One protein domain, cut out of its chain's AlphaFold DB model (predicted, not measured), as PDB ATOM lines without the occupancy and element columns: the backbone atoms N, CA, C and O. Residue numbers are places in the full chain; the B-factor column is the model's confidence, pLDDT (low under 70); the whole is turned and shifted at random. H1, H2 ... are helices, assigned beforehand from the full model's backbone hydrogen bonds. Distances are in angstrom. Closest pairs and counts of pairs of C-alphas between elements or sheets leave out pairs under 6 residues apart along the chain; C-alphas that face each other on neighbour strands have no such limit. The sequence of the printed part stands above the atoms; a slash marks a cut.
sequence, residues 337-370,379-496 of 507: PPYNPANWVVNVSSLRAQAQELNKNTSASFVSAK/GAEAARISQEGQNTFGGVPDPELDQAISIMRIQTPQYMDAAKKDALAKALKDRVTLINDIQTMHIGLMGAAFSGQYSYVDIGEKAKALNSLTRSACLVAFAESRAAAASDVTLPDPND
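Overview. This is residues 337 to 370 and 379 to 496 of the 507 residues of an uncharacterized protein of Litoricola lipolytica (UniProt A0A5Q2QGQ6). Three long helices, H1, H4 and H5, lie side by side in a bundle; short H3 packs on H1 and H5, and H2 is set off, with residues 388 to 394 standing free. The printed part has 152 residues, class all helix, with five named helices in order H1 to H5. It is only just compact, close to loose, radius of gyration of the C-alphas 17.7 A, spanning 53 by 46 by 20 A.

Along the chain. Find C-alpha 344 at (165.409, 107.085, 146.691); H1 runs 34.3 A to residue 367. Then come H2, residues 379 to 393, H3, 399 to 408, and H4, 418 to 451, 50.4 A. H5 runs from 456, 44.4 A, to C-alpha 486 at (156.329, 136.860, 124.412).

Arrangement. Look at H4 and H5, a hairpin: closest C-alphas Leu 428 and Ala 477, 6.3 A, shallow tilt of 23 degrees, opposite ways. H1 touches H4, closest C-alphas Ser 365 and Lys 420, 5.9 A. H2 is apart from the others. In all five helices every O i to N i+4 pair is within hydrogen-bond range.

Size, cuts and confidence. Residues 371 to 378 are cut out, a 17.6 A gap between C-alphas 370 and 379. Confidence is under 70 at, among others, residues 379 to 397 and 483 to 496.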
ATOM      1  N   PRO A 337     167.855  91.512 143.716       83.44
ATOM      2  CA  PRO A 337     167.381  92.478 144.700       83.44
ATOM      3  C   PRO A 337     166.885  93.778 144.034       83.44
ATOM      4  O   PRO A 337     167.382  94.164 142.973       83.44
ATOM      5  N   PRO A 338     165.919  94.494 144.637       83.88
ATOM      6  CA  PRO A 338     165.480  95.792 144.128       83.88
ATOM      7  C   PRO A 338     166.614  96.826 144.186       83.88
ATOM      8  O   PRO A 338     167.442  96.820 145.102       83.88
ATOM      9  N   TYR A 339     166.632  97.754 143.230       83.31
ATOM     10  CA  TYR A 339     167.559  98.877 143.220       83.31
ATOM     11  C   TYR A 339     167.075  99.975 144.176       83.31
ATOM     12  O   TYR A 339     166.281 100.856 143.837       83.31
ATOM     13  N   ASN A 340     167.588  99.946 145.405       82.31
ATOM     14  CA  ASN A 340     167.253 100.915 146.447       82.31
ATOM     15  C   ASN A 340     168.478 101.742 146.854       82.31
ATOM     16  O   ASN A 340     169.062 101.492 147.910       82.31
ATOM     17  N   PRO A 341     168.883 102.738 146.044       82.62
ATOM     18  CA  PRO A 341     169.894 103.683 146.485       82.62
ATOM     19  C   PRO A 341     169.360 104.469 147.691       82.62
ATOM     20  O   PRO A 341     168.147 104.662 147.848       82.62
ATOM     21  N   ALA A 342     170.272 104.920 148.555       82.44
ATOM     22  CA  ALA A 342     169.914 105.663 149.757       82.44
ATOM     23  C   ALA A 342     168.988 106.844 149.422       82.44
ATOM     24  O   ALA A 342     169.209 107.568 148.452       82.44
ATOM     25  N   ASN A 343     167.946 107.027 150.235       83.50
ATOM     26  CA  ASN A 343     166.969 108.111 150.109       83.50
ATOM     27  C   ASN A 343     166.178 108.153 148.788       83.50
ATOM     28  O   ASN A 343     165.525 109.158 148.539       83.50
ATOM     29  N   TRP A 344     166.148 107.090 147.967       85.94
ATOM     30  CA  TRP A 344     165.409 107.085 146.691       85.94
ATOM     31  C   TRP A 344     163.982 107.642 146.806       85.94
ATOM     32  O   TRP A 344     163.615 108.577 146.099       85.94
ATOM     33  N   VAL A 345     163.183 107.076 147.717       86.75
ATOM     34  CA  VAL A 345     161.776 107.460 147.909       86.75
ATOM     35  C   VAL A 345     161.664 108.923 148.337       86.75
ATOM     36  O   VAL A 345     160.833 109.654 147.803       86.75
ATOM     37  N   VAL A 346     162.535 109.355 149.252       88.62
ATOM     38  CA  VAL A 346     162.586 110.737 149.746       88.62
ATOM     39  C   VAL A 346     162.935 111.693 148.606       88.62
ATOM     40  O   VAL A 346     162.212 112.660 148.389       88.62
ATOM     41  N   ASN A 347     163.960 111.381 147.811       88.62
ATOM     42  CA  ASN A 347     164.400 112.208 146.691       88.62
ATOM     43  C   ASN A 347     163.299 112.344 145.633       88.62
ATOM     44  O   ASN A 347     162.934 113.460 145.281       88.62
ATOM     45  N   VAL A 348     162.690 111.235 145.191       89.06
ATOM     46  CA  VAL A 348     161.576 111.286 144.225       89.06
ATOM     47  C   VAL A 348     160.397 112.091 144.781       89.06
ATOM     48  O   VAL A 348     159.803 112.889 144.057       89.06
ATOM     49  N   SER A 349     160.056 111.919 146.063       88.75
ATOM     50  CA  SER A 349     158.976 112.692 146.692       88.75
ATOM     51  C   SER A 349     159.291 114.191 146.770       88.75
ATOM     52  O   SER A 349     158.406 115.008 146.532       88.75
ATOM     53  N   SER A 350     160.556 114.547 147.017       91.00
ATOM     54  CA  SER A 350     161.032 115.931 147.046       91.00
ATOM     55  C   SER A 350     160.953 116.567 145.660       91.00
ATOM     56  O   SER A 350     160.404 117.657 145.520       91.00
ATOM     57  N   LEU A 351     161.414 115.859 144.622       91.62
ATOM     58  CA  LEU A 351     161.332 116.332 143.237       91.62
ATOM     59  C   LEU A 351     159.878 116.520 142.794       91.62
ATOM     60  O   LEU A 351     159.554 117.520 142.159       91.62
ATOM     61  N   ARG A 352     158.975 115.607 143.180       92.62
ATOM     62  CA  ARG A 352     157.531 115.765 142.943       92.62
ATOM     63  C   ARG A 352     156.965 117.003 143.625       92.62
ATOM     64  O   ARG A 352     156.246 117.762 142.983       92.62
ATOM     65  N   ALA A 353     157.286 117.216 144.899       90.94
ATOM     66  CA  ALA A 353     156.813 118.381 145.640       90.94
ATOM     67  C   ALA A 353     157.331 119.691 145.022       90.94
ATOM     68  O   ALA A 353     156.559 120.629 144.828       90.94
ATOM     69  N   GLN A 354     158.609 119.729 144.635       91.31
ATOM     70  CA  GLN A 354     159.208 120.871 143.943       91.31
ATOM     71  C   GLN A 354     158.538 121.123 142.588       91.31
ATOM     72  O   GLN A 354     158.149 122.252 142.302       91.31
ATOM     73  N   ALA A 355     158.332 120.081 141.776       88.56
ATOM     74  CA  ALA A 355     157.634 120.189 140.497       88.56
ATOM     75  C   ALA A 355     156.208 120.734 140.666       88.56
ATOM     76  O   ALA A 355     155.788 121.614 139.916       88.56
ATOM     77  N   GLN A 356     155.470 120.250 141.670       89.50
ATOM     78  CA  GLN A 356     154.112 120.708 141.967       89.50
ATOM     79  C   GLN A 356     154.073 122.179 142.386       89.50
ATOM     80  O   GLN A 356     153.206 122.919 141.913       89.50
ATOM     81  N   GLU A 357     155.005 122.611 143.236       89.62
ATOM     82  CA  GLU A 357     155.094 124.005 143.667       89.62
ATOM     83  C   GLU A 357     155.470 124.929 142.499       89.62
ATOM     84  O   GLU A 357     154.822 125.955 142.291       89.62
ATOM     85  N   LEU A 358     156.430 124.529 141.657       89.00
ATOM     86  CA  LEU A 358     156.766 125.266 140.436       89.00
ATOM     87  C   LEU A 358     155.562 125.361 139.496       89.00
ATOM     88  O   LEU A 358     155.191 126.454 139.082       89.00
ATOM     89  N   ASN A 359     154.883 124.245 139.230       88.25
ATOM     90  CA  ASN A 359     153.678 124.199 138.398       88.25
ATOM     91  C   ASN A 359     152.569 125.134 138.913       88.25
ATOM     92  O   ASN A 359     151.889 125.793 138.118       88.25
ATOM     93  N   LYS A 360     152.392 125.231 140.235       85.94
ATOM     94  CA  LYS A 360     151.448 126.161 140.866       85.94
ATOM     95  C   LYS A 360     151.853 127.622 140.639       85.94
ATOM     96  O   LYS A 360     150.995 128.430 140.276       85.94
ATOM     97  N   ASN A 361     153.136 127.948 140.784       85.00
ATOM     98  CA  ASN A 361     153.665 129.298 140.563       85.00
ATOM     99  C   ASN A 361     153.544 129.735 139.093       85.00
ATOM    100  O   ASN A 361     153.087 130.848 138.806       85.00
ATOM    101  N   THR A 362     153.849 128.836 138.154       84.31
ATOM    102  CA  THR A 362     153.648 129.057 136.714       84.31
ATOM    103  C   THR A 362     152.176 129.288 136.395       84.31
ATOM    104  O   THR A 362     151.824 130.272 135.745       84.31
ATOM    105  N   SER A 363     151.292 128.431 136.919       81.25
ATOM    106  CA  SER A 363     149.843 128.563 136.724       81.25
ATOM    107  C   SER A 363     149.325 129.917 137.210       81.25
ATOM    108  O   SER A 363     148.590 130.587 136.489       81.25
ATOM    109  N   ALA A 364     149.728 130.359 138.407       78.19
ATOM    110  CA  ALA A 364     149.329 131.656 138.955       78.19
ATOM    111  C   ALA A 364     149.795 132.832 138.073       78.19
ATOM    112  O   ALA A 364     149.049 133.795 137.848       78.19
ATOM    113  N   SER A 365     151.001 132.721 137.516       73.44
ATOM    114  CA  SER A 365     151.566 133.714 136.600       73.44
ATOM    115  C   SER A 365     150.806 133.770 135.270       73.44
ATOM    116  O   SER A 365     150.630 134.850 134.712       73.44
ATOM    117  N   PHE A 366     150.281 132.636 134.789       72.81
ATOM    118  CA  PHE A 366     149.532 132.564 133.530       72.81
ATOM    119  C   PHE A 366     148.048 132.958 133.693       72.81
ATOM    120  O   PHE A 366     147.489 133.649 132.844       72.81
ATOM    121  N   VAL A 367     147.389 132.578 134.800       62.28
ATOM    122  CA  VAL A 367     145.953 132.849 135.055       62.28
ATOM    123  C   VAL A 367     145.651 134.339 135.251       62.28
ATOM    124  O   VAL A 367     144.546 134.791 134.968       62.28
ATOM    125  N   SER A 368     146.618 135.141 135.687       47.97
ATOM    126  CA  SER A 368     146.420 136.578 135.920       47.97
ATOM    127  C   SER A 368     146.527 137.455 134.658       47.97
ATOM    128  O   SER A 368     146.317 138.663 134.749       47.97
ATOM    129  N   ALA A 369     146.780 136.864 133.482       43.97
ATOM    130  CA  ALA A 369     146.647 137.507 132.164       43.97
ATOM    131  C   ALA A 369     145.233 137.344 131.551       43.97
ATOM    132  O   ALA A 369     144.969 137.747 130.419       43.97
ATOM    133  N   LYS A 370     144.301 136.751 132.309       41.34
ATOM    134  CA  LYS A 370     142.941 136.389 131.898       41.34
ATOM    135  C   LYS A 370     141.983 137.581 131.989       41.34
ATOM    136  O   LYS A 370     141.115 137.630 132.857       41.34
ATOM    137  N   GLY A 379     136.584 120.552 134.398       40.53
ATOM    138  CA  GLY A 379     137.725 119.823 134.985       40.53
ATOM    139  C   GLY A 379     137.402 118.412 135.501       40.53
ATOM    140  O   GLY A 379     138.130 117.474 135.195       40.53
ATOM    141  N   ALA A 380     136.306 118.256 136.248       44.41
ATOM    142  CA  ALA A 380     135.960 116.988 136.896       44.41
ATOM    143  C   ALA A 380     135.327 115.971 135.930       44.41
ATOM    144  O   ALA A 380     135.757 114.823 135.881       44.41
ATOM    145  N   GLU A 381     134.358 116.399 135.114       44.34
ATOM    146  CA  GLU A 381     133.677 115.522 134.140       44.34
ATOM    147  C   GLU A 381     134.635 114.975 133.081       44.34
ATOM    148  O   GLU A 381     134.563 113.846 132.621       44.34
ATOM    149  N   ALA A 382     135.623 115.770 132.753       48.31
ATOM    150  CA  ALA A 382     136.720 115.391 131.910       48.31
ATOM    151  C   ALA A 382     137.748 114.442 132.481       48.31
ATOM    152  O   ALA A 382     138.260 113.599 131.759       48.31
ATOM    153  N   ALA A 383     138.133 114.654 133.738       53.19
ATOM    154  CA  ALA A 383     139.010 113.734 134.431       53.19
ATOM    155  C   ALA A 383     138.312 112.370 134.507       53.19
ATOM    156  O   ALA A 383     138.951 111.353 134.266       53.19
ATOM    157  N   ARG A 384     136.983 112.371 134.699       59.06
ATOM    158  CA  ARG A 384     136.126 111.186 134.609       59.06
ATOM    159  C   ARG A 384     136.120 110.565 133.205       59.06
ATOM    160  O   ARG A 384     136.402 109.381 133.102       59.06
ATOM    161  N   ILE A 385     135.860 111.326 132.138       53.56
ATOM    162  CA  ILE A 385     135.875 110.829 130.742       53.56
ATOM    163  C   ILE A 385     137.272 110.330 130.336       53.56
ATOM    164  O   ILE A 385     137.395 109.309 129.662       53.56
ATOM    165  N   SER A 386     138.329 111.009 130.782       53.38
ATOM    166  CA  SER A 386     139.722 110.585 130.615       53.38
ATOM    167  C   SER A 386     139.966 109.251 131.320       53.38
ATOM    168  O   SER A 386     140.446 108.305 130.706       53.38
ATOM    169  N   GLN A 387     139.543 109.118 132.577       59.31
ATOM    170  CA  GLN A 387     139.663 107.873 133.331       59.31
ATOM    171  C   GLN A 387     138.817 106.743 132.718       59.31
ATOM    172  O   GLN A 387     139.260 105.603 132.652       59.31
ATOM    173  N   GLU A 388     137.622 107.043 132.206       60.41
ATOM    174  CA  GLU A 388     136.742 106.082 131.535       60.41
ATOM    175  C   GLU A 388     137.328 105.617 130.192       60.41
ATOM    176  O   GLU A 388     137.375 104.418 129.923       60.41
ATOM    177  N   GLY A 389     137.862 106.534 129.380       60.12
ATOM    178  CA  GLY A 389     138.552 106.210 128.130       60.12
ATOM    179  C   GLY A 389     139.845 105.421 128.358       60.12
ATOM    180  O   GLY A 389     140.128 104.476 127.624       60.12
ATOM    181  N   GLN A 390     140.588 105.746 129.417       62.72
ATOM    182  CA  GLN A 390     141.764 104.999 129.875       62.72
ATOM    183  C   GLN A 390     141.400 103.575 130.297       62.72
ATOM    184  O   GLN A 390     141.987 102.614 129.798       62.72
ATOM    185  N   ASN A 391     140.370 103.431 131.134       61.84
ATOM    186  CA  ASN A 391     139.864 102.136 131.585       61.84
ATOM    187  C   ASN A 391     139.333 101.286 130.423       61.84
ATOM    188  O   ASN A 391     139.449 100.063 130.446       61.84
ATOM    189  N   THR A 392     138.775 101.929 129.397       64.69
ATOM    190  CA  THR A 392     138.183 101.226 128.255       64.69
ATOM    191  C   THR A 392     139.216 100.877 127.180       64.69
ATOM    192  O   THR A 392     139.040  99.864 126.510       64.69
ATOM    193  N   PHE A 393     140.302 101.650 127.017       65.56
ATOM    194  CA  PHE A 393     141.210 101.538 125.855       65.56
ATOM    195  C   PHE A 393     142.716 101.583 126.185       65.56
ATOM    196  O   PHE A 393     143.556 101.772 125.295       65.56
ATOM    197  N   GLY A 394     143.075 101.394 127.456       63.53
ATOM    198  CA  GLY A 394     144.413 100.980 127.877       63.53
ATOM    199  C   GLY A 394     145.422 102.083 128.176       63.53
ATOM    200  O   GLY A 394     146.579 101.763 128.396       63.53
ATOM    201  N   GLY A 395     145.044 103.361 128.179       65.44
ATOM    202  CA  GLY A 395     145.952 104.418 128.627       65.44
ATOM    203  C   GLY A 395     146.131 104.390 130.146       65.44
ATOM    204  O   GLY A 395     145.144 104.348 130.869       65.44
ATOM    205  N   VAL A 396     147.363 104.455 130.656       67.44
ATOM    206  CA  VAL A 396     147.587 104.613 132.108       67.44
ATOM    207  C   VAL A 396     147.520 106.105 132.483       67.44
ATOM    208  O   VAL A 396     148.131 106.911 131.776       67.44
ATOM    209  N   PRO A 397     146.808 106.526 133.546       68.94
ATOM    210  CA  PRO A 397     146.873 107.909 134.016       68.94
ATOM    211  C   PRO A 397     148.303 108.308 134.407       68.94
ATOM    212  O   PRO A 397     149.041 107.511 134.983       68.94
ATOM    213  N   ASP A 398     148.688 109.548 134.106       75.44
ATOM    214  CA  ASP A 398     149.989 110.124 134.466       75.44
ATOM    215  C   ASP A 398     149.732 111.489 135.126       75.44
ATOM    216  O   ASP A 398     149.539 112.482 134.418       75.44
ATOM    217  N   PRO A 399     149.637 111.545 136.469       77.00
ATOM    218  CA  PRO A 399     149.184 112.745 137.164       77.00
ATOM    219  C   PRO A 399     150.167 113.913 137.019       77.00
ATOM    220  O   PRO A 399     149.733 115.067 136.953       77.00
ATOM    221  N   GLU A 400     151.473 113.645 136.930       81.62
ATOM    222  CA  GLU A 400     152.473 114.673 136.648       81.62
ATOM    223  C   GLU A 400     152.265 115.278 135.249       81.62
ATOM    224  O   GLU A 400     152.317 116.504 135.083       81.62
ATOM    225  N   LEU A 401     151.997 114.448 134.238       77.94
ATOM    226  CA  LEU A 401     151.731 114.913 132.876       77.94
ATOM    227  C   LEU A 401     150.376 115.628 132.758       77.94
ATOM    228  O   LEU A 401     150.288 116.657 132.089       77.94
ATOM    229  N   ASP A 402     149.339 115.136 133.434       77.44
ATOM    230  CA  ASP A 402     148.013 115.761 133.459       77.44
ATOM    231  C   ASP A 402     148.074 117.178 134.053       77.44
ATOM    232  O   ASP A 402     147.443 118.108 133.535       77.44
ATOM    233  N   GLN A 403     148.903 117.383 135.086       79.00
ATOM    234  CA  GLN A 403     149.157 118.714 135.633       79.00
ATOM    235  C   GLN A 403     149.853 119.624 134.608       79.00
ATOM    236  O   GLN A 403     149.415 120.760 134.416       79.00
ATOM    237  N   ALA A 404     150.878 119.142 133.897       79.62
ATOM    238  CA  ALA A 404     151.532 119.918 132.836       79.62
ATOM    239  C   ALA A 404     150.559 120.283 131.701       79.62
ATOM    240  O   ALA A 404     150.535 121.424 131.237       79.62
ATOM    241  N   ILE A 405     149.692 119.348 131.295       76.56
ATOM    242  CA  ILE A 405     148.637 119.590 130.301       76.56
ATOM    243  C   ILE A 405     147.675 120.680 130.771       76.56
ATOM    244  O   ILE A 405     147.262 121.517 129.967       76.56
ATOM    245  N   SER A 406     147.336 120.714 132.063       77.50
ATOM    246  CA  SER A 406     146.483 121.772 132.614       77.50
ATOM    247  C   SER A 406     147.098 123.168 132.454       77.50
ATOM    248  O   SER A 406     146.368 124.114 132.159       77.50
ATOM    249  N   ILE A 407     148.428 123.283 132.543       76.62
ATOM    250  CA  ILE A 407     149.160 124.541 132.341       76.62
ATOM    251  C   ILE A 407     149.189 124.922 130.862       76.62
ATOM    252  O   ILE A 407     148.882 126.064 130.531       76.62
ATOM    253  N   MET A 408     149.473 123.969 129.965       74.69
ATOM    254  CA  MET A 408     149.487 124.208 128.510       74.69
ATOM    255  C   MET A 408     148.142 124.720 127.969       74.69
ATOM    256  O   MET A 408     148.086 125.428 126.965       74.69
ATOM    257  N   ARG A 409     147.035 124.389 128.643       71.94
ATOM    258  CA  ARG A 409     145.701 124.899 128.291       71.94
ATOM    259  C   ARG A 409     145.509 126.368 128.609       71.94
ATOM    260  O   ARG A 409     144.643 126.995 127.994       71.94
ATOM    261  N   ILE A 410     146.265 126.911 129.557       73.12
ATOM    262  CA  ILE A 410     146.206 128.333 129.863       73.12
ATOM    263  C   ILE A 410     146.794 129.076 128.661       73.12
ATOM    264  O   ILE A 410     147.743 128.624 128.023       73.12
ATOM    265  N   GLN A 411     146.170 130.183 128.272       64.62
ATOM    266  CA  GLN A 411     146.701 130.993 127.186       64.62
ATOM    267  C   GLN A 411     148.063 131.545 127.601       64.62
ATOM    268  O   GLN A 411     148.202 132.070 128.707       64.62
ATOM    269  N   THR A 412     149.058 131.415 126.724       66.19
ATOM    270  CA  THR A 412     150.376 131.999 126.960       66.19
ATOM    271  C   THR A 412     150.206 133.508 127.147       66.19
ATOM    272  O   THR A 412     149.623 134.162 126.276       66.19
ATOM    273  N   PRO A 413     150.661 134.072 128.274       63.94
ATOM    274  CA  PRO A 413     150.534 135.498 128.521       63.94
ATOM    275  C   PRO A 413     151.376 136.279 127.504       63.94
ATOM    276  O   PRO A 413     152.545 135.968 127.291       63.94
ATOM    277  N   GLN A 414     150.768 137.286 126.873       60.78
ATOM    278  CA  GLN A 414     151.456 138.210 125.955       60.78
ATOM    279  C   GLN A 414     152.015 139.442 126.673       60.78
ATOM    280  O   GLN A 414     152.911 140.106 126.170       60.78
ATOM    281  N   TYR A 415     151.470 139.764 127.845       61.91
ATOM    282  CA  TYR A 415     151.902 140.892 128.659       61.91
ATOM    283  C   TYR A 415     151.939 140.461 130.122       61.91
ATOM    284  O   TYR A 415     150.973 139.898 130.642       61.91
ATOM    285  N   MET A 416     153.053 140.751 130.790       67.62
ATOM    286  CA  MET A 416     153.260 140.485 132.213       67.62
ATOM    287  C   MET A 416     153.804 141.737 132.898       67.62
ATOM    288  O   MET A 416     154.657 142.436 132.350       67.62
ATOM    289  N   ASP A 417     153.308 142.019 134.101       73.88
ATOM    290  CA  ASP A 417     153.908 143.026 134.978       73.88
ATOM    291  C   ASP A 417     155.279 142.557 135.499       73.88
ATOM    292  O   ASP A 417     155.605 141.371 135.438       73.88
ATOM    293  N   ALA A 418     156.096 143.491 135.996       75.81
ATOM    294  CA  ALA A 418     157.470 143.207 136.419       75.81
ATOM    295  C   ALA A 418     157.555 142.081 137.466       75.81
ATOM    296  O   ALA A 418     158.371 141.177 137.326       75.81
ATOM    297  N   ALA A 419     156.650 142.067 138.449       77.69
ATOM    298  CA  ALA A 419     156.632 141.034 139.483       77.69
ATOM    299  C   ALA A 419     156.368 139.632 138.903       77.69
ATOM    300  O   ALA A 419     156.965 138.651 139.344       77.69
ATOM    301  N   LYS A 420     155.500 139.523 137.891       74.06
ATOM    302  CA  LYS A 420     155.241 138.261 137.183       74.06
ATOM    303  C   LYS A 420     156.369 137.862 136.243       74.06
ATOM    304  O   LYS A 420     156.631 136.670 136.118       74.06
ATOM    305  N   LYS A 421     157.034 138.828 135.606       74.75
ATOM    306  CA  LYS A 421     158.242 138.574 134.808       74.75
ATOM    307  C   LYS A 421     159.340 137.960 135.678       74.75
ATOM    308  O   LYS A 421     159.881 136.918 135.315       74.75
ATOM    309  N   ASP A 422     159.581 138.535 136.855       78.75
ATOM    310  CA  ASP A 422     160.563 138.026 137.819       78.75
ATOM    311  C   ASP A 422     160.167 136.640 138.349       78.75
ATOM    312  O   ASP A 422     160.999 135.733 138.427       78.75
ATOM    313  N   ALA A 423     158.881 136.437 138.661       80.31
ATOM    314  CA  ALA A 423     158.365 135.138 139.088       80.31
ATOM    315  C   ALA A 423     158.525 134.062 138.003       80.31
ATOM    316  O   ALA A 423     158.893 132.930 138.317       80.31
ATOM    317  N   LEU A 424     158.286 134.410 136.735       78.44
ATOM    318  CA  LEU A 424     158.457 133.511 135.597       78.44
ATOM    319  C   LEU A 424     159.933 133.167 135.361       78.44
ATOM    320  O   LEU A 424     160.258 131.995 135.187       78.44
ATOM    321  N   ALA A 425     160.826 134.161 135.399       77.56
ATOM    322  CA  ALA A 425     162.266 133.946 135.259       77.56
ATOM    323  C   ALA A 425     162.809 133.037 136.373       77.56
ATOM    324  O   ALA A 425     163.558 132.095 136.104       77.56
ATOM    325  N   LYS A 426     162.370 133.270 137.617       82.12
ATOM    326  CA  LYS A 426     162.711 132.419 138.758       82.12
ATOM    327  C   LYS A 426     162.169 130.999 138.592       82.12
ATOM    328  O   LYS A 426     162.921 130.049 138.775       82.12
ATOM    329  N   ALA A 427     160.899 130.844 138.209       82.56
ATOM    330  CA  ALA A 427     160.293 129.530 137.996       82.56
ATOM    331  C   ALA A 427     161.042 128.730 136.922       82.56
ATOM    332  O   ALA A 427     161.323 127.552 137.132       82.56
ATOM    333  N   LEU A 428     161.431 129.382 135.822       78.50
ATOM    334  CA  LEU A 428     162.209 128.752 134.759       78.50
ATOM    335  C   LEU A 428     163.588 128.300 135.261       78.50
ATOM    336  O   LEU A 428     163.994 127.169 135.001       78.50
ATOM    337  N   LYS A 429     164.292 129.149 136.020       79.38
ATOM    338  CA  LYS A 429     165.588 128.808 136.624       79.38
ATOM    339  C   LYS A 429     165.478 127.622 137.586       79.38
ATOM    340  O   LYS A 429     166.216 126.651 137.452       79.38
ATOM    341  N   ASP A 430     164.517 127.665 138.504       83.06
ATOM    342  CA  ASP A 430     164.279 126.587 139.466       83.06
ATOM    343  C   ASP A 430     163.877 125.277 138.758       83.06
ATOM    344  O   ASP A 430     164.216 124.180 139.210       83.06
ATOM    345  N   ARG A 431     163.189 125.373 137.611       84.19
ATOM    346  CA  ARG A 431     162.807 124.221 136.786       84.19
ATOM    347  C   ARG A 431     163.990 123.599 136.051       84.19
ATOM    348  O   ARG A 431     164.031 122.377 135.922       84.19
ATOM    349  N   VAL A 432     164.963 124.396 135.610       76.94
ATOM    350  CA  VAL A 432     166.231 123.878 135.068       76.94
ATOM    351  C   VAL A 432     166.965 123.060 136.130       76.94
ATOM    352  O   VAL A 432     167.388 121.938 135.852       76.94
ATOM    353  N   THR A 433     167.044 123.567 137.364       80.06
ATOM    354  CA  THR A 433     167.627 122.827 138.495       80.06
ATOM    355  C   THR A 433     166.891 121.508 138.736       80.06
ATOM    356  O   THR A 433     167.523 120.455 138.774       80.06
ATOM    357  N   LEU A 434     165.552 121.536 138.780       84.12
ATOM    358  CA  LEU A 434     164.727 120.329 138.909       84.12
ATOM    359  C   LEU A 434     165.039 119.289 137.815       84.12
ATOM    360  O   LEU A 434     165.157 118.101 138.111       84.12
ATOM    361  N   ILE A 435     165.176 119.713 136.554       78.00
ATOM    362  CA  ILE A 435     165.499 118.815 135.431       78.00
ATOM    363  C   ILE A 435     166.884 118.178 135.620       78.00
ATOM    364  O   ILE A 435     167.030 116.970 135.423       78.00
ATOM    365  N   ASN A 436     167.881 118.954 136.052       76.81
ATOM    366  CA  ASN A 436     169.229 118.447 136.330       76.81
ATOM    367  C   ASN A 436     169.241 117.425 137.483       76.81
ATOM    368  O   ASN A 436     169.930 116.398 137.407       76.81
ATOM    369  N   ASP A 437     168.436 117.651 138.522       81.19
ATOM    370  CA  ASP A 437     168.304 116.722 139.648       81.19
ATOM    371  C   ASP A 437     167.643 115.403 139.218       81.19
ATOM    372  O   ASP A 437     168.137 114.313 139.535       81.19
ATOM    373  N   ILE A 438     166.574 115.481 138.415       80.25
ATOM    374  CA  ILE A 438     165.931 114.301 137.814       80.25
ATOM    375  C   ILE A 438     166.936 113.533 136.939       80.25
ATOM    376  O   ILE A 438     167.032 112.303 137.026       80.25
ATOM    377  N   GLN A 439     167.734 114.239 136.129       75.31
ATOM    378  CA  GLN A 439     168.754 113.631 135.273       75.31
ATOM    379  C   GLN A 439     169.826 112.893 136.087       75.31
ATOM    380  O   GLN A 439     170.253 111.799 135.706       75.31
ATOM    381  N   THR A 440     170.236 113.441 137.228       77.50
ATOM    382  CA  THR A 440     171.196 112.786 138.126       77.50
ATOM    383  C   THR A 440     170.651 111.453 138.646       77.50
ATOM    384  O   THR A 440     171.365 110.445 138.655       77.50
ATOM    385  N   MET A 441     169.359 111.396 138.989       82.00
ATOM    386  CA  MET A 441     168.706 110.141 139.377       82.00
ATOM    387  C   MET A 441     168.606 109.148 138.215       82.00
ATOM    388  O   MET A 441     168.831 107.951 138.421       82.00
ATOM    389  N   HIS A 442     168.342 109.631 136.995       75.56
ATOM    390  CA  HIS A 442     168.389 108.797 135.795       75.56
ATOM    391  C   HIS A 442     169.767 108.150 135.621       75.56
ATOM    392  O   HIS A 442     169.830 106.941 135.421       75.56
ATOM    393  N   ILE A 443     170.866 108.898 135.770       72.75
ATOM    394  CA  ILE A 443     172.235 108.363 135.643       72.75
ATOM    395  C   ILE A 443     172.494 107.226 136.641       72.75
ATOM    396  O   ILE A 443     173.041 106.189 136.261       72.75
ATOM    397  N   GLY A 444     172.068 107.380 137.898       72.44
ATOM    398  CA  GLY A 444     172.193 106.315 138.898       72.44
ATOM    399  C   GLY A 444     171.399 105.062 138.518       72.44
ATOM    400  O   GLY A 444     171.920 103.947 138.570       72.44
ATOM    401  N   LEU A 445     170.156 105.246 138.066       74.75
ATOM    402  CA  LEU A 445     169.294 104.156 137.610       74.75
ATOM    403  C   LEU A 445     169.872 103.429 136.382       74.75
ATOM    404  O   LEU A 445     169.777 102.208 136.281       74.75
ATOM    405  N   MET A 446     170.522 104.166 135.477       66.31
ATOM    406  CA  MET A 446     171.229 103.595 134.330       66.31
ATOM    407  C   MET A 446     172.394 102.701 134.757       66.31
ATOM    408  O   MET A 446     172.545 101.599 134.232       66.31
ATOM    409  N   GLY A 447     173.198 103.152 135.725       65.50
ATOM    410  CA  GLY A 447     174.291 102.347 136.275       65.50
ATOM    411  C   GLY A 447     173.793 101.019 136.850       65.50
ATOM    412  O   GLY A 447     174.387  99.972 136.595       65.50
ATOM    413  N   ALA A 448     172.655 101.048 137.548       70.44
ATOM    414  CA  ALA A 448     172.008  99.851 138.084       70.44
ATOM    415  C   ALA A 448     171.456  98.922 136.991       70.44
ATOM    416  O   ALA A 448     171.588  97.704 137.088       70.44
ATOM    417  N   ALA A 449     170.868  99.480 135.931       67.44
ATOM    418  CA  ALA A 449     170.356  98.694 134.810       67.44
ATOM    419  C   ALA A 449     171.473  97.940 134.065       67.44
ATOM    420  O   ALA A 449     171.276  96.800 133.640       67.44
ATOM    421  N   PHE A 450     172.644  98.568 133.911       62.56
ATOM    422  CA  PHE A 450     173.792  97.967 133.230       62.56
ATOM    423  C   PHE A 450     174.552  96.947 134.068       62.56
ATOM    424  O   PHE A 450     175.201  96.072 133.497       62.56
ATOM    425  N   SER A 451     174.490  97.033 135.398       66.38
ATOM    426  CA  SER A 451     175.182  96.061 136.245       66.38
ATOM    427  C   SER A 451     174.558  94.667 136.149       66.38
ATOM    428  O   SER A 451     175.242  93.677 136.395       66.38
ATOM    429  N   GLY A 452     173.266  94.576 135.808       67.06
ATOM    430  CA  GLY A 452     172.508  93.322 135.813       67.06
ATOM    431  C   GLY A 452     172.321  92.724 137.215       67.06
ATOM    432  O   GLY A 452     171.862  91.593 137.338       67.06
ATOM    433  N   GLN A 453     172.679  93.471 138.265       74.00
ATOM    434  CA  GLN A 453     172.668  93.024 139.664       74.00
ATOM    435  C   GLN A 453     171.350  93.319 140.384       74.00
ATOM    436  O   GLN A 453     171.200  92.981 141.555       74.00
ATOM    437  N   TYR A 454     170.413  93.987 139.714       75.56
ATOM    438  CA  TYR A 454     169.172  94.456 140.315       75.56
ATOM    439  C   TYR A 454     167.958  94.019 139.503       75.56
ATOM    440  O   TYR A 454     168.054  93.747 138.303       75.56
ATOM    441  N   SER A 455     166.803  93.955 140.166       75.44
ATOM    442  CA  SER A 455     165.540  93.569 139.538       75.44
ATOM    443  C   SER A 455     165.176  94.517 138.400       75.44
ATOM    444  O   SER A 455     164.922  95.701 138.610       75.44
ATOM    445  N   TYR A 456     165.063  93.986 137.183       68.56
ATOM    446  CA  TYR A 456     164.636  94.781 136.025       68.56
ATOM    447  C   TYR A 456     163.188  95.267 136.130       68.56
ATOM    448  O   TYR A 456     162.813  96.210 135.435       68.56
ATOM    449  N   VAL A 457     162.365  94.605 136.949       72.00
ATOM    450  CA  VAL A 457     160.992  95.048 137.216       72.00
ATOM    451  C   VAL A 457     161.035  96.344 138.025       72.00
ATOM    452  O   VAL A 457     160.486  97.351 137.590       72.00
ATOM    453  N   ASP A 458     161.787  96.343 139.126       77.69
ATOM    454  CA  ASP A 458     161.948  97.502 140.008       77.69
ATOM    455  C   ASP A 458     162.633  98.688 139.302       77.69
ATOM    456  O   ASP A 458     162.151  99.822 139.363       77.69
ATOM    457  N   ILE A 459     163.705  98.436 138.541       74.31
ATOM    458  CA  ILE A 459     164.370  99.486 137.753       74.31
ATOM    459  C   ILE A 459     163.400 100.067 136.704       74.31
ATOM    460  O   ILE A 459     163.390 101.277 136.470       74.31
ATOM    461  N   GLY A 460     162.558  99.225 136.094       72.12
ATOM    462  CA  GLY A 460     161.542  99.649 135.132       72.12
ATOM    463  C   GLY A 460     160.496 100.590 135.732       72.12
ATOM    464  O   GLY A 460     160.211 101.645 135.163       72.12
ATOM    465  N   GLU A 461     159.969 100.260 136.910       76.75
ATOM    466  CA  GLU A 461     159.020 101.115 137.636       76.75
ATOM    467  C   GLU A 461     159.636 102.467 138.014       76.75
ATOM    468  O   GLU A 461     159.035 103.525 137.802       76.75
ATOM    469  N   LYS A 462     160.880 102.453 138.501       82.38
ATOM    470  CA  LYS A 462     161.633 103.668 138.836       82.38
ATOM    471  C   LYS A 462     161.900 104.544 137.611       82.38
ATOM    472  O   LYS A 462     161.803 105.766 137.707       82.38
ATOM    473  N   ALA A 463     162.176 103.939 136.455       76.56
ATOM    474  CA  ALA A 463     162.372 104.674 135.207       76.56
ATOM    475  C   ALA A 463     161.082 105.349 134.742       76.56
ATOM    476  O   ALA A 463     161.122 106.511 134.345       76.56
ATOM    477  N   LYS A 464     159.939 104.656 134.831       75.12
ATOM    478  CA  LYS A 464     158.626 105.240 134.511       75.12
ATOM    479  C   LYS A 464     158.341 106.480 135.359       75.12
ATOM    480  O   LYS A 464     157.950 107.505 134.809       75.12
ATOM    481  N   ALA A 465     158.620 106.420 136.663       81.19
ATOM    482  CA  ALA A 465     158.438 107.561 137.560       81.19
ATOM    483  C   ALA A 465     159.301 108.773 137.162       81.19
ATOM    484  O   ALA A 465     158.791 109.890 137.071       81.19
ATOM    485  N   LEU A 466     160.594 108.565 136.885       80.56
ATOM    486  CA  LEU A 466     161.478 109.659 136.466       80.56
ATOM    487  C   LEU A 466     161.134 110.198 135.065       80.56
ATOM    488  O   LEU A 466     161.236 111.402 134.834       80.56
ATOM    489  N   ASN A 467     160.668 109.347 134.146       76.62
ATOM    490  CA  ASN A 467     160.228 109.771 132.813       76.62
ATOM    491  C   ASN A 467     158.995 110.666 132.861       76.62
ATOM    492  O   ASN A 467     158.947 111.666 132.151       76.62
ATOM    493  N   SER A 468     158.001 110.295 133.666       78.50
ATOM    494  CA  SER A 468     156.787 111.089 133.863       78.50
ATOM    495  C   SER A 468     157.145 112.485 134.403       78.50
ATOM    496  O   SER A 468     156.784 113.498 133.794       78.50
ATOM    497  N   LEU A 469     157.997 112.546 135.436       82.56
ATOM    498  CA  LEU A 469     158.539 113.800 135.974       82.56
ATOM    499  C   LEU A 469     159.285 114.623 134.921       82.56
ATOM    500  O   LEU A 469     159.017 115.812 134.758       82.56
ATOM    501  N   THR A 470     160.189 113.986 134.179       81.12
ATOM    502  CA  THR A 470     160.969 114.625 133.114       81.12
ATOM    503  C   THR A 470     160.063 115.212 132.036       81.12
ATOM    504  O   THR A 470     160.226 116.366 131.640       81.12
ATOM    505  N   ARG A 471     159.083 114.432 131.558       78.19
ATOM    506  CA  ARG A 471     158.170 114.859 130.495       78.19
ATOM    507  C   ARG A 471     157.333 116.053 130.934       78.19
ATOM    508  O   ARG A 471     157.229 117.030 130.195       78.19
ATOM    509  N   SER A 472     156.773 115.971 132.138       82.19
ATOM    510  CA  SER A 472     156.009 117.055 132.752       82.19
ATOM    511  C   SER A 472     156.858 118.321 132.894       82.19
ATOM    512  O   SER A 472     156.465 119.385 132.411       82.19
ATOM    513  N   ALA A 473     158.064 118.200 133.459       83.56
ATOM    514  CA  ALA A 473     158.972 119.323 133.656       83.56
ATOM    515  C   ALA A 473     159.357 119.996 132.329       83.56
ATOM    516  O   ALA A 473     159.238 121.215 132.223       83.56
ATOM    517  N   CYS A 474     159.733 119.226 131.302       81.06
ATOM    518  CA  CYS A 474     160.085 119.776 129.991       81.06
ATOM    519  C   CYS A 474     158.906 120.483 129.307       81.06
ATOM    520  O   CYS A 474     159.084 121.567 128.757       81.06
ATOM    521  N   LEU A 475     157.694 119.917 129.356       79.44
ATOM    522  CA  LEU A 475     156.514 120.551 128.753       79.44
ATOM    523  C   LEU A 475     156.222 121.921 129.366       79.44
ATOM    524  O   LEU A 475     155.981 122.887 128.645       79.44
ATOM    525  N   VAL A 476     156.269 122.020 130.695       81.81
ATOM    526  CA  VAL A 476     156.011 123.296 131.369       81.81
ATOM    527  C   VAL A 476     157.169 124.274 131.162       81.81
ATOM    528  O   VAL A 476     156.911 125.455 130.956       81.81
ATOM    529  N   ALA A 477     158.417 123.798 131.113       80.44
ATOM    530  CA  ALA A 477     159.571 124.640 130.796       80.44
ATOM    531  C   ALA A 477     159.454 125.293 129.409       80.44
ATOM    532  O   ALA A 477     159.756 126.475 129.244       80.44
ATOM    533  N   PHE A 478     158.956 124.557 128.410       76.88
ATOM    534  CA  PHE A 478     158.680 125.133 127.093       76.88
ATOM    535  C   PHE A 478     157.566 126.178 127.142       76.88
ATOM    536  O   PHE A 478     157.705 127.244 126.540       76.88
ATOM    537  N   ALA A 479     156.489 125.922 127.888       75.75
ATOM    538  CA  ALA A 479     155.427 126.907 128.074       75.75
ATOM    539  C   ALA A 479     155.950 128.195 128.744       75.75
ATOM    540  O   ALA A 479     155.600 129.299 128.321       75.75
ATOM    541  N   GLU A 480     156.823 128.066 129.746       75.31
ATOM    542  CA  GLU A 480     157.476 129.183 130.440       75.31
ATOM    543  C   GLU A 480     158.414 129.974 129.529       75.31
ATOM    544  O   GLU A 480     158.302 131.195 129.461       75.31
ATOM    545  N   SER A 481     159.294 129.293 128.787       73.56
ATOM    546  CA  SER A 481     160.226 129.933 127.848       73.56
ATOM    547  C   SER A 481     159.479 130.747 126.786       73.56
ATOM    548  O   SER A 481     159.847 131.877 126.465       73.56
ATOM    549  N   ARG A 482     158.341 130.235 126.307       70.19
ATOM    550  CA  ARG A 482     157.478 130.970 125.377       70.19
ATOM    551  C   ARG A 482     156.800 132.178 126.005       70.19
ATOM    552  O   ARG A 482     156.740 133.226 125.368       70.19
ATOM    553  N   ALA A 483     156.292 132.044 127.227       69.19
ATOM    554  CA  ALA A 483     155.733 133.173 127.965       69.19
ATOM    555  C   ALA A 483     156.791 134.264 128.197       69.19
ATOM    556  O   ALA A 483     156.495 135.449 128.043       69.19
ATOM    557  N   ALA A 484     158.031 133.861 128.487       68.56
ATOM    558  CA  ALA A 484     159.163 134.759 128.663       68.56
ATOM    559  C   ALA A 484     159.502 135.497 127.360       68.56
ATOM    560  O   ALA A 484     159.586 136.725 127.363       68.56
ATOM    561  N   ALA A 485     159.590 134.771 126.240       65.69
ATOM    562  CA  ALA A 485     159.839 135.347 124.919       65.69
ATOM    563  C   ALA A 485     158.727 136.310 124.465       65.69
ATOM    564  O   ALA A 485     159.017 137.339 123.865       65.69
ATOM    565  N   ALA A 486     157.461 136.000 124.760       61.59
ATOM    566  CA  ALA A 486     156.329 136.860 124.412       61.59
ATOM    567  C   ALA A 486     156.213 138.106 125.306       61.59
ATOM    568  O   ALA A 486     155.593 139.082 124.900       61.59
ATOM    569  N   SER A 487     156.791 138.069 126.510       56.12
ATOM    570  CA  SER A 487     156.669 139.125 127.521       56.12
ATOM    571  C   SER A 487     157.966 139.918 127.734       56.12
ATOM    572  O   SER A 487     158.095 140.579 128.765       56.12
ATOM    573  N   ASP A 488     158.932 139.865 126.810       58.66
ATOM    574  CA  ASP A 488     160.250 140.518 126.917       58.66
ATOM    575  C   ASP A 488     160.968 140.228 128.253       58.66
ATOM    576  O   ASP A 488     161.495 141.130 128.910       58.66
ATOM    577  N   VAL A 489     160.921 138.978 128.717       49.62
ATOM    578  CA  VAL A 489     161.685 138.526 129.886       49.62
ATOM    579  C   VAL A 489     163.032 138.014 129.398       49.62
ATOM    580  O   VAL A 489     163.090 137.081 128.597       49.62
ATOM    581  N   THR A 490     164.121 138.603 129.889       47.44
ATOM    582  CA  THR A 490     165.466 138.097 129.608       47.44
ATOM    583  C   THR A 490     165.612 136.715 130.237       47.44
ATOM    584  O   THR A 490     165.515 136.566 131.455       47.44
ATOM    585  N   LEU A 491     165.814 135.694 129.403       44.12
ATOM    586  CA  LEU A 491     166.104 134.343 129.873       44.12
ATOM    587  C   LEU A 491     167.457 134.340 130.610       44.12
ATOM    588  O   LEU A 491     168.368 135.050 130.177       44.12
ATOM    589  N   PRO A 492     167.612 133.562 131.695       42.56
ATOM    590  CA  PRO A 492     168.906 133.421 132.354       42.56
ATOM    591  C   PRO A 492     169.944 132.864 131.367       42.56
ATOM    592  O   PRO A 492     169.666 131.890 130.660       42.56
ATOM    593  N   ASP A 493     171.126 133.489 131.303       39.94
ATOM    594  CA  ASP A 493     172.245 132.987 130.498       39.94
ATOM    595  C   ASP A 493     172.696 131.636 131.091       39.94
ATOM    596  O   ASP A 493     173.026 131.571 132.276       39.94
ATOM    597  N   PRO A 494     172.700 130.540 130.310       38.66
ATOM    598  CA  PRO A 494     173.089 129.213 130.793       38.66
ATOM    599  C   PRO A 494     174.537 129.136 131.287       38.66
ATOM    600  O   PRO A 494     174.894 128.187 131.980       38.66
ATOM    601  N   ASN A 495     175.377 130.096 130.891       38.12
ATOM    602  CA  ASN A 495     176.772 130.197 131.307       38.12
ATOM    603  C   ASN A 495     176.961 131.142 132.499       38.12
ATOM    604  O   ASN A 495     178.097 131.361 132.925       38.12
ATOM    605  N   ASP A 496     175.878 131.711 133.036       45.69
ATOM    606  CA  ASP A 496     175.928 132.575 134.207       45.69
ATOM    607  C   ASP A 496     176.063 131.740 135.490       45.69
ATOM    608  O   ASP A 496     175.119 131.496 136.240       45.69
TER     609      ASP A 496